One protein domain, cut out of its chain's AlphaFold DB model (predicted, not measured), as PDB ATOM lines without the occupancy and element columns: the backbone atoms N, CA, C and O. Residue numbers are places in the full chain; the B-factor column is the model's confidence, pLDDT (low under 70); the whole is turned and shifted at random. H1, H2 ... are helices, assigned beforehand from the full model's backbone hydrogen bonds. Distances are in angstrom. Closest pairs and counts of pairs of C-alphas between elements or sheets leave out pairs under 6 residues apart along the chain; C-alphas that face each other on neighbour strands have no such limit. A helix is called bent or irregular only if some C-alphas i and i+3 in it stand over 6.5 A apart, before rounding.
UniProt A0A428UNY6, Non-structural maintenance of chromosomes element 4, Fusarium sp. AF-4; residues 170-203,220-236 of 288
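What this domain is: This is residues 170 to 203 and 220 to 236 of the 288 residues of the protein "Non-structural maintenance of chromosomes element 4" of Fusarium sp. AF-4 (UniProt A0A428UNY6). Two helices of 12 residues, H1 and H3, meet as an L, the later part of H1 at the first residues of H3, and a short helix, H2, sits beyond the last residue of H1 without packing on either. A long loop, residues 182 to 195, leads from H1 out to Asp 190, at the far end of the longest axis from the first residue of H1, and folds back to H2. The printed part has 51 residues with three named helices, in the order H1, H2, H3, and no named strand; the class is all helix. It is compact, with a radius of gyration of the C-alphas of 10.6 A, and its C-alphas span 27 by 22 by 14 A.

Where its parts are: H1 takes residues 170 to 181, from C-alpha 170 at (159.807, 115.281, 202.794) to C-alpha 181 at (156.565, 115.239, 187.104), a length of 16.0 A. H2 follows with residues 196 to 202, beginning at C-alpha 196 at (151.536, 115.286, 177.270), and is 10.2 A long. H3 takes residues 224 to 235, is 15.4 A long and ends at C-alpha 235 at (169.826, 100.680, 190.627). H3 is irregular, but only just: C-alphas 230 and 233 are 6.55 A apart.

How they stand to each other: H1 touches H3, through residues 176 to 180 of H1 and residues 224 to 227 of H3 alone. Their closest C-alphas, those of Met 180 and Leu 227, are 6.1 A apart. The lines of H1 and H3 are about perpendicular, at 77 degrees, with the centres 12.8 A apart. H1 and H2 are close but not clearly touching: the closest C-alphas, those of Arg 181 and Gln 198, are 6.2 A apart. H1 and H2 run opposite ways at a steep tilt of 69.8 degrees, only just short of about perpendicular. H2 and H3 are apart. In H1 and H2 every pair of O i and N i+4 is within hydrogen-bond range; in H3, 5 of 8 are.

The domain as a whole: The two C-alphas farthest apart in the domain, those of Asp 170 and Asp 190, are 30.7 A apart, and the first and last printed C-alphas, those of Asp 170 and Ile 236, are 22.1 A apart. The link from H1 to H2, 14 residues, is long. The link from H2 to H3 runs across the cut: residues 204 to 219 are not printed, and C-alphas 203 and 220 are 16.3 A apart. The mean pLDDT of the printed part is 86.1, and no printed residue is under 70.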
ATOM      1  N   ASP A 170     160.543 114.276 203.547       87.62
ATOM      2  CA  ASP A 170     159.807 115.281 202.794       87.62
ATOM      3  C   ASP A 170     160.628 115.757 201.593       87.62
ATOM      4  O   ASP A 170     160.109 115.812 200.475       87.62
ATOM      5  N   GLU A 171     161.932 115.997 201.768       87.81
ATOM      6  CA  GLU A 171     162.835 116.309 200.652       87.81
ATOM      7  C   GLU A 171     162.922 115.138 199.661       87.81
ATOM      8  O   GLU A 171     162.884 115.332 198.441       87.81
ATOM      9  N   PHE A 172     163.004 113.903 200.165       87.56
ATOM     10  CA  PHE A 172     163.061 112.704 199.337       87.56
ATOM     11  C   PHE A 172     161.787 112.528 198.508       87.56
ATOM     12  O   PHE A 172     161.866 112.385 197.285       87.56
ATOM     13  N   VAL A 173     160.612 112.590 199.141       91.12
ATOM     14  CA  VAL A 173     159.321 112.483 198.449       91.12
ATOM     15  C   VAL A 173     159.149 113.636 197.460       91.12
ATOM     16  O   VAL A 173     158.746 113.396 196.324       91.12
ATOM     17  N   SER A 174     159.556 114.857 197.817       90.81
ATOM     18  CA  SER A 174     159.529 116.017 196.914       90.81
ATOM     19  C   SER A 174     160.417 115.819 195.680       90.81
ATOM     20  O   SER A 174     160.018 116.140 194.554       90.81
ATOM     21  N   LYS A 175     161.607 115.227 195.846       90.38
ATOM     22  CA  LYS A 175     162.489 114.851 194.728       90.38
ATOM     23  C   LYS A 175     161.892 113.725 193.883       90.38
ATOM     24  O   LYS A 175     161.987 113.794 192.659       90.38
ATOM     25  N   CYS A 176     161.239 112.731 194.489       91.62
ATOM     26  CA  CYS A 176     160.509 111.690 193.758       91.62
ATOM     27  C   CYS A 176     159.373 112.285 192.919       91.62
ATOM     28  O   CYS A 176     159.272 111.979 191.731       91.62
ATOM     29  N   ILE A 177     158.569 113.174 193.505       90.31
ATOM     30  CA  ILE A 177     157.508 113.905 192.808       90.31
ATOM     31  C   ILE A 177     158.103 114.681 191.634       90.31
ATOM     32  O   ILE A 177     157.648 114.534 190.506       90.31
ATOM     33  N   THR A 178     159.175 115.440 191.859       89.94
ATOM     34  CA  THR A 178     159.839 116.214 190.797       89.94
ATOM     35  C   THR A 178     160.369 115.314 189.675       89.94
ATOM     36  O   THR A 178     160.213 115.633 188.497       89.94
ATOM     37  N   TYR A 179     160.948 114.161 190.020       91.50
ATOM     38  CA  TYR A 179     161.425 113.169 189.056       91.50
ATOM     39  C   TYR A 179     160.287 112.629 188.176       91.50
ATOM     40  O   TYR A 179     160.434 112.568 186.953       91.50
ATOM     41  N   MET A 180     159.150 112.273 188.786       91.00
ATOM     42  CA  MET A 180     157.963 111.760 188.090       91.00
ATOM     43  C   MET A 180     157.283 112.850 187.248       91.00
ATOM     44  O   MET A 180     156.990 112.625 186.075       91.00
ATOM     45  N   ARG A 181     157.140 114.066 187.788       88.56
ATOM     46  CA  ARG A 181     156.565 115.239 187.104       88.56
ATOM     47  C   ARG A 181     157.336 115.660 185.859       88.56
ATOM     48  O   ARG A 181     156.745 116.240 184.954       88.56
ATOM     49  N   GLN A 182     158.638 115.392 185.827       87.19
ATOM     50  CA  GLN A 182     159.517 115.704 184.698       87.19
ATOM     51  C   GLN A 182     159.743 114.504 183.766       87.19
ATOM     52  O   GLN A 182     160.446 114.645 182.771       87.19
ATOM     53  N   GLY A 183     159.198 113.319 184.075       87.31
ATOM     54  CA  GLY A 183     159.428 112.112 183.276       87.31
ATOM     55  C   GLY A 183     160.916 111.759 183.146       87.31
ATOM     56  O   GLY A 183     161.364 111.311 182.088       87.31
ATOM     57  N   ARG A 184     161.712 112.006 184.200       85.69
ATOM     58  CA  ARG A 184     163.163 111.757 184.179       85.69
ATOM     59  C   ARG A 184     163.461 110.274 183.948       85.69
ATOM     60  O   ARG A 184     162.677 109.413 184.329       85.69
ATOM     61  N   GLY A 185     164.601 109.988 183.322       85.88
ATOM     62  CA  GLY A 185     165.006 108.632 182.927       85.88
ATOM     63  C   GLY A 185     164.679 108.270 181.476       85.88
ATOM     64  O   GLY A 185     165.291 107.352 180.940       85.88
ATOM     65  N   ILE A 186     163.809 109.037 180.815       86.88
ATOM     66  CA  ILE A 186     163.591 108.973 179.367       86.88
ATOM     67  C   ILE A 186     164.447 110.059 178.710       86.88
ATOM     68  O   ILE A 186     164.273 111.242 179.006       86.88
ATOM     69  N   THR A 187     165.392 109.680 177.853       83.94
ATOM     70  CA  THR A 187     166.345 110.615 177.227       83.94
ATOM     71  C   THR A 187     165.706 111.494 176.156       83.94
ATOM     72  O   THR A 187     166.037 112.669 176.073       83.94
ATOM     73  N   ASP A 188     164.785 110.940 175.373       85.19
ATOM     74  CA  ASP A 188     164.108 111.630 174.274       85.19
ATOM     75  C   ASP A 188     162.889 112.426 174.776       85.19
ATOM     76  O   ASP A 188     161.986 111.869 175.400       85.19
ATOM     77  N   ASP A 189     162.870 113.735 174.506       82.19
ATOM     78  CA  ASP A 189     161.783 114.645 174.885       82.19
ATOM     79  C   ASP A 189     160.483 114.358 174.113       82.19
ATOM     80  O   ASP A 189     159.393 114.682 174.595       82.19
ATOM     81  N   ASP A 190     160.577 113.714 172.941       80.56
ATOM     82  CA  ASP A 190     159.426 113.356 172.117       80.56
ATOM     83  C   ASP A 190     158.987 111.874 172.265       80.56
ATOM     84  O   ASP A 190     158.046 111.423 171.595       80.56
ATOM     85  N   ALA A 191     159.545 111.139 173.233       85.50
ATOM     86  CA  ALA A 191     159.269 109.716 173.452       85.50
ATOM     87  C   ALA A 191     157.800 109.405 173.821       85.50
ATOM     88  O   ALA A 191     157.281 109.990 174.776       85.50
ATOM     89  N   PRO A 192     157.120 108.442 173.149       82.00
ATOM     90  CA  PRO A 192     155.691 108.106 173.333       82.00
ATOM     91  C   PRO A 192     155.296 107.739 174.769       82.00
ATOM     92  O   PRO A 192     154.127 107.841 175.120       82.00
ATOM     93  N   GLU A 193     156.262 107.338 175.591       81.44
ATOM     94  CA  GLU A 193     156.074 106.976 176.997       81.44
ATOM     95  C   GLU A 193     155.874 108.187 177.921       81.44
ATOM     96  O   GLU A 193     155.383 108.024 179.036       81.44
ATOM     97  N   LEU A 194     156.233 109.393 177.464       83.25
ATOM     98  CA  LEU A 194     156.012 110.628 178.206       83.25
ATOM     99  C   LEU A 194     154.562 111.096 178.068       83.25
ATOM    100  O   LEU A 194     154.033 111.203 176.953       83.25
ATOM    101  N   SER A 195     153.960 111.469 179.197       83.94
ATOM    102  CA  SER A 195     152.666 112.154 179.223       83.94
ATOM    103  C   SER A 195     152.748 113.502 178.492       83.94
ATOM    104  O   SER A 195     153.809 114.133 178.428       83.94
ATOM    105  N   SER A 196     151.625 113.978 177.945       82.12
ATOM    106  CA  SER A 196     151.536 115.286 177.270       82.12
ATOM    107  C   SER A 196     152.035 116.429 178.162       82.12
ATOM    108  O   SER A 196     152.741 117.328 177.709       82.12
ATOM    109  N   THR A 197     151.723 116.337 179.448       82.81
ATOM    110  CA  THR A 197     152.100 117.240 180.539       82.81
ATOM    111  C   THR A 197     153.609 117.216 180.827       82.81
ATOM    112  O   THR A 197     154.228 118.272 180.961       82.81
ATOM    113  N   GLN A 198     154.243 116.037 180.830       86.56
ATOM    114  CA  GLN A 198     155.700 115.891 180.979       86.56
ATOM    115  C   GLN A 198     156.456 116.484 179.786       86.56
ATOM    116  O   GLN A 198     157.442 117.195 179.968       86.56
ATOM    117  N   ARG A 199     155.981 116.227 178.561       86.44
ATOM    118  CA  ARG A 199     156.585 116.760 177.325       86.44
ATOM    119  C   ARG A 199     156.552 118.277 177.297       86.44
ATOM    120  O   ARG A 199     157.555 118.904 176.977       86.44
ATOM    121  N   GLN A 200     155.418 118.863 177.679       82.00
ATOM    122  CA  GLN A 200     155.265 120.313 177.735       82.00
ATOM    123  C   GLN A 200     156.248 120.947 178.731       82.00
ATOM    124  O   GLN A 200     156.879 121.943 178.398       82.00
ATOM    125  N   ARG A 201     156.451 120.334 179.908       80.94
ATOM    126  CA  ARG A 201     157.399 120.812 180.936       80.94
ATOM    127  C   ARG A 201     158.876 120.683 180.530       80.94
ATOM    128  O   ARG A 201     159.712 121.398 181.073       80.94
ATOM    129  N   ARG A 202     159.215 119.758 179.624       80.25
ATOM    130  CA  ARG A 202     160.593 119.542 179.134       80.25
ATOM    131  C   ARG A 202     160.975 120.472 177.982       80.25
ATOM    132  O   ARG A 202     162.160 120.658 177.721       80.25
ATOM    133  N   ARG A 203     159.997 121.072 177.299       80.44
ATOM    134  CA  ARG A 203     160.254 122.016 176.207       80.44
ATOM    135  C   ARG A 203     160.720 123.363 176.772       80.44
ATOM    136  O   ARG A 203     160.091 123.878 177.691       80.44
ATOM    137  N   ASP A 220     150.733 112.669 186.892       79.81
ATOM    138  CA  ASP A 220     152.201 112.614 186.875       79.81
ATOM    139  C   ASP A 220     152.851 112.778 188.245       79.81
ATOM    140  O   ASP A 220     153.946 112.257 188.466       79.81
ATOM    141  N   MET A 221     152.203 113.495 189.170       79.00
ATOM    142  CA  MET A 221     152.765 113.777 190.495       79.00
ATOM    143  C   MET A 221     153.057 112.511 191.293       79.00
ATOM    144  O   MET A 221     154.028 112.469 192.043       79.00
ATOM    145  N   MET A 222     152.252 111.467 191.095       84.50
ATOM    146  CA  MET A 222     152.339 110.198 191.819       84.50
ATOM    147  C   MET A 222     152.500 109.003 190.869       84.50
ATOM    148  O   MET A 222     151.995 107.911 191.142       84.50
ATOM    149  N   ASN A 223     153.209 109.180 189.748       87.75
ATOM    150  CA  ASN A 223     153.504 108.099 188.801       87.75
ATOM    151  C   ASN A 223     154.599 107.143 189.328       87.75
ATOM    152  O   ASN A 223     155.698 107.020 188.777       87.75
ATOM    153  N   TRP A 224     154.295 106.436 190.420       89.25
ATOM    154  CA  TRP A 224     155.183 105.450 191.042       89.25
ATOM    155  C   TRP A 224     155.658 104.344 190.088       89.25
ATOM    156  O   TRP A 224     156.809 103.924 190.226       89.25
ATOM    157  N   PRO A 225     154.861 103.871 189.105       88.75
ATOM    158  CA  PRO A 225     155.358 102.945 188.090       88.75
ATOM    159  C   PRO A 225     156.525 103.510 187.267       88.75
ATOM    160  O   PRO A 225     157.477 102.777 186.995       88.75
ATOM    161  N   HIS A 226     156.486 104.798 186.904       89.56
ATOM    162  CA  HIS A 226     157.579 105.480 186.199       89.56
ATOM    163  C   HIS A 226     158.836 105.559 187.065       89.56
ATOM    164  O   HIS A 226     159.903 105.103 186.653       89.56
ATOM    165  N   LEU A 227     158.701 106.041 188.306       91.38
ATOM    166  CA  LEU A 227     159.809 106.053 189.268       91.38
ATOM    167  C   LEU A 227     160.390 104.643 189.460       91.38
ATOM    168  O   LEU A 227     161.605 104.449 189.466       91.38
ATOM    169  N   GLY A 228     159.513 103.645 189.556       89.69
ATOM    170  CA  GLY A 228     159.862 102.240 189.662       89.69
ATOM    171  C   GLY A 228     160.769 101.787 188.518       89.69
ATOM    172  O   GLY A 228     161.879 101.307 188.756       89.69
ATOM    173  N   ARG A 229     160.317 101.988 187.278       87.94
ATOM    174  CA  ARG A 229     161.007 101.548 186.057       87.94
ATOM    175  C   ARG A 229     162.327 102.258 185.805       87.94
ATOM    176  O   ARG A 229     163.293 101.593 185.445       87.94
ATOM    177  N   PHE A 230     162.372 103.574 185.997       89.31
ATOM    178  CA  PHE A 230     163.506 104.386 185.553       89.31
ATOM    179  C   PHE A 230     164.478 104.780 186.672       89.31
ATOM    180  O   PHE A 230     165.665 104.959 186.403       89.31
ATOM    181  N   ALA A 231     164.019 104.874 187.925       89.56
ATOM    182  CA  ALA A 231     164.866 105.235 189.065       89.56
ATOM    183  C   ALA A 231     165.148 104.066 190.014       89.56
ATOM    184  O   ALA A 231     166.234 104.002 190.576       89.56
ATOM    185  N   SER A 232     164.200 103.147 190.231       86.62
ATOM    186  CA  SER A 232     164.393 102.088 191.235       86.62
ATOM    187  C   SER A 232     165.016 100.811 190.659       86.62
ATOM    188  O   SER A 232     166.014 100.328 191.190       86.62
ATOM    189  N   LEU A 233     164.480 100.280 189.554       85.56
ATOM    190  CA  LEU A 233     164.891  98.990 188.991       85.56
ATOM    191  C   LEU A 233     166.324  98.979 188.435       85.56
ATOM    192  O   LEU A 233     167.022  98.003 188.693       85.56
ATOM    193  N   PRO A 234     166.823 100.016 187.735       85.94
ATOM    194  CA  PRO A 234     168.192  99.991 187.212       85.94
ATOM    195  C   PRO A 234     169.262 100.001 188.313       85.94
ATOM    196  O   PRO A 234     170.386  99.560 188.094       85.94
ATOM    197  N   TYR A 235     168.909 100.494 189.503       83.69
ATOM    198  CA  TYR A 235     169.826 100.680 190.627       83.69
ATOM    199  C   TYR A 235     169.576  99.682 191.767       83.69
ATOM    200  O   TYR A 235     170.238  99.742 192.808       83.69
ATOM    201  N   ILE A 236     168.643  98.738 191.592       81.81
ATOM    202  CA  ILE A 236     168.393  97.695 192.582       81.81
ATOM    203  C   ILE A 236     169.483  96.620 192.483       81.81
ATOM    204  O   ILE A 236     169.651  95.950 191.472       81.81
TER     205      ILE A 236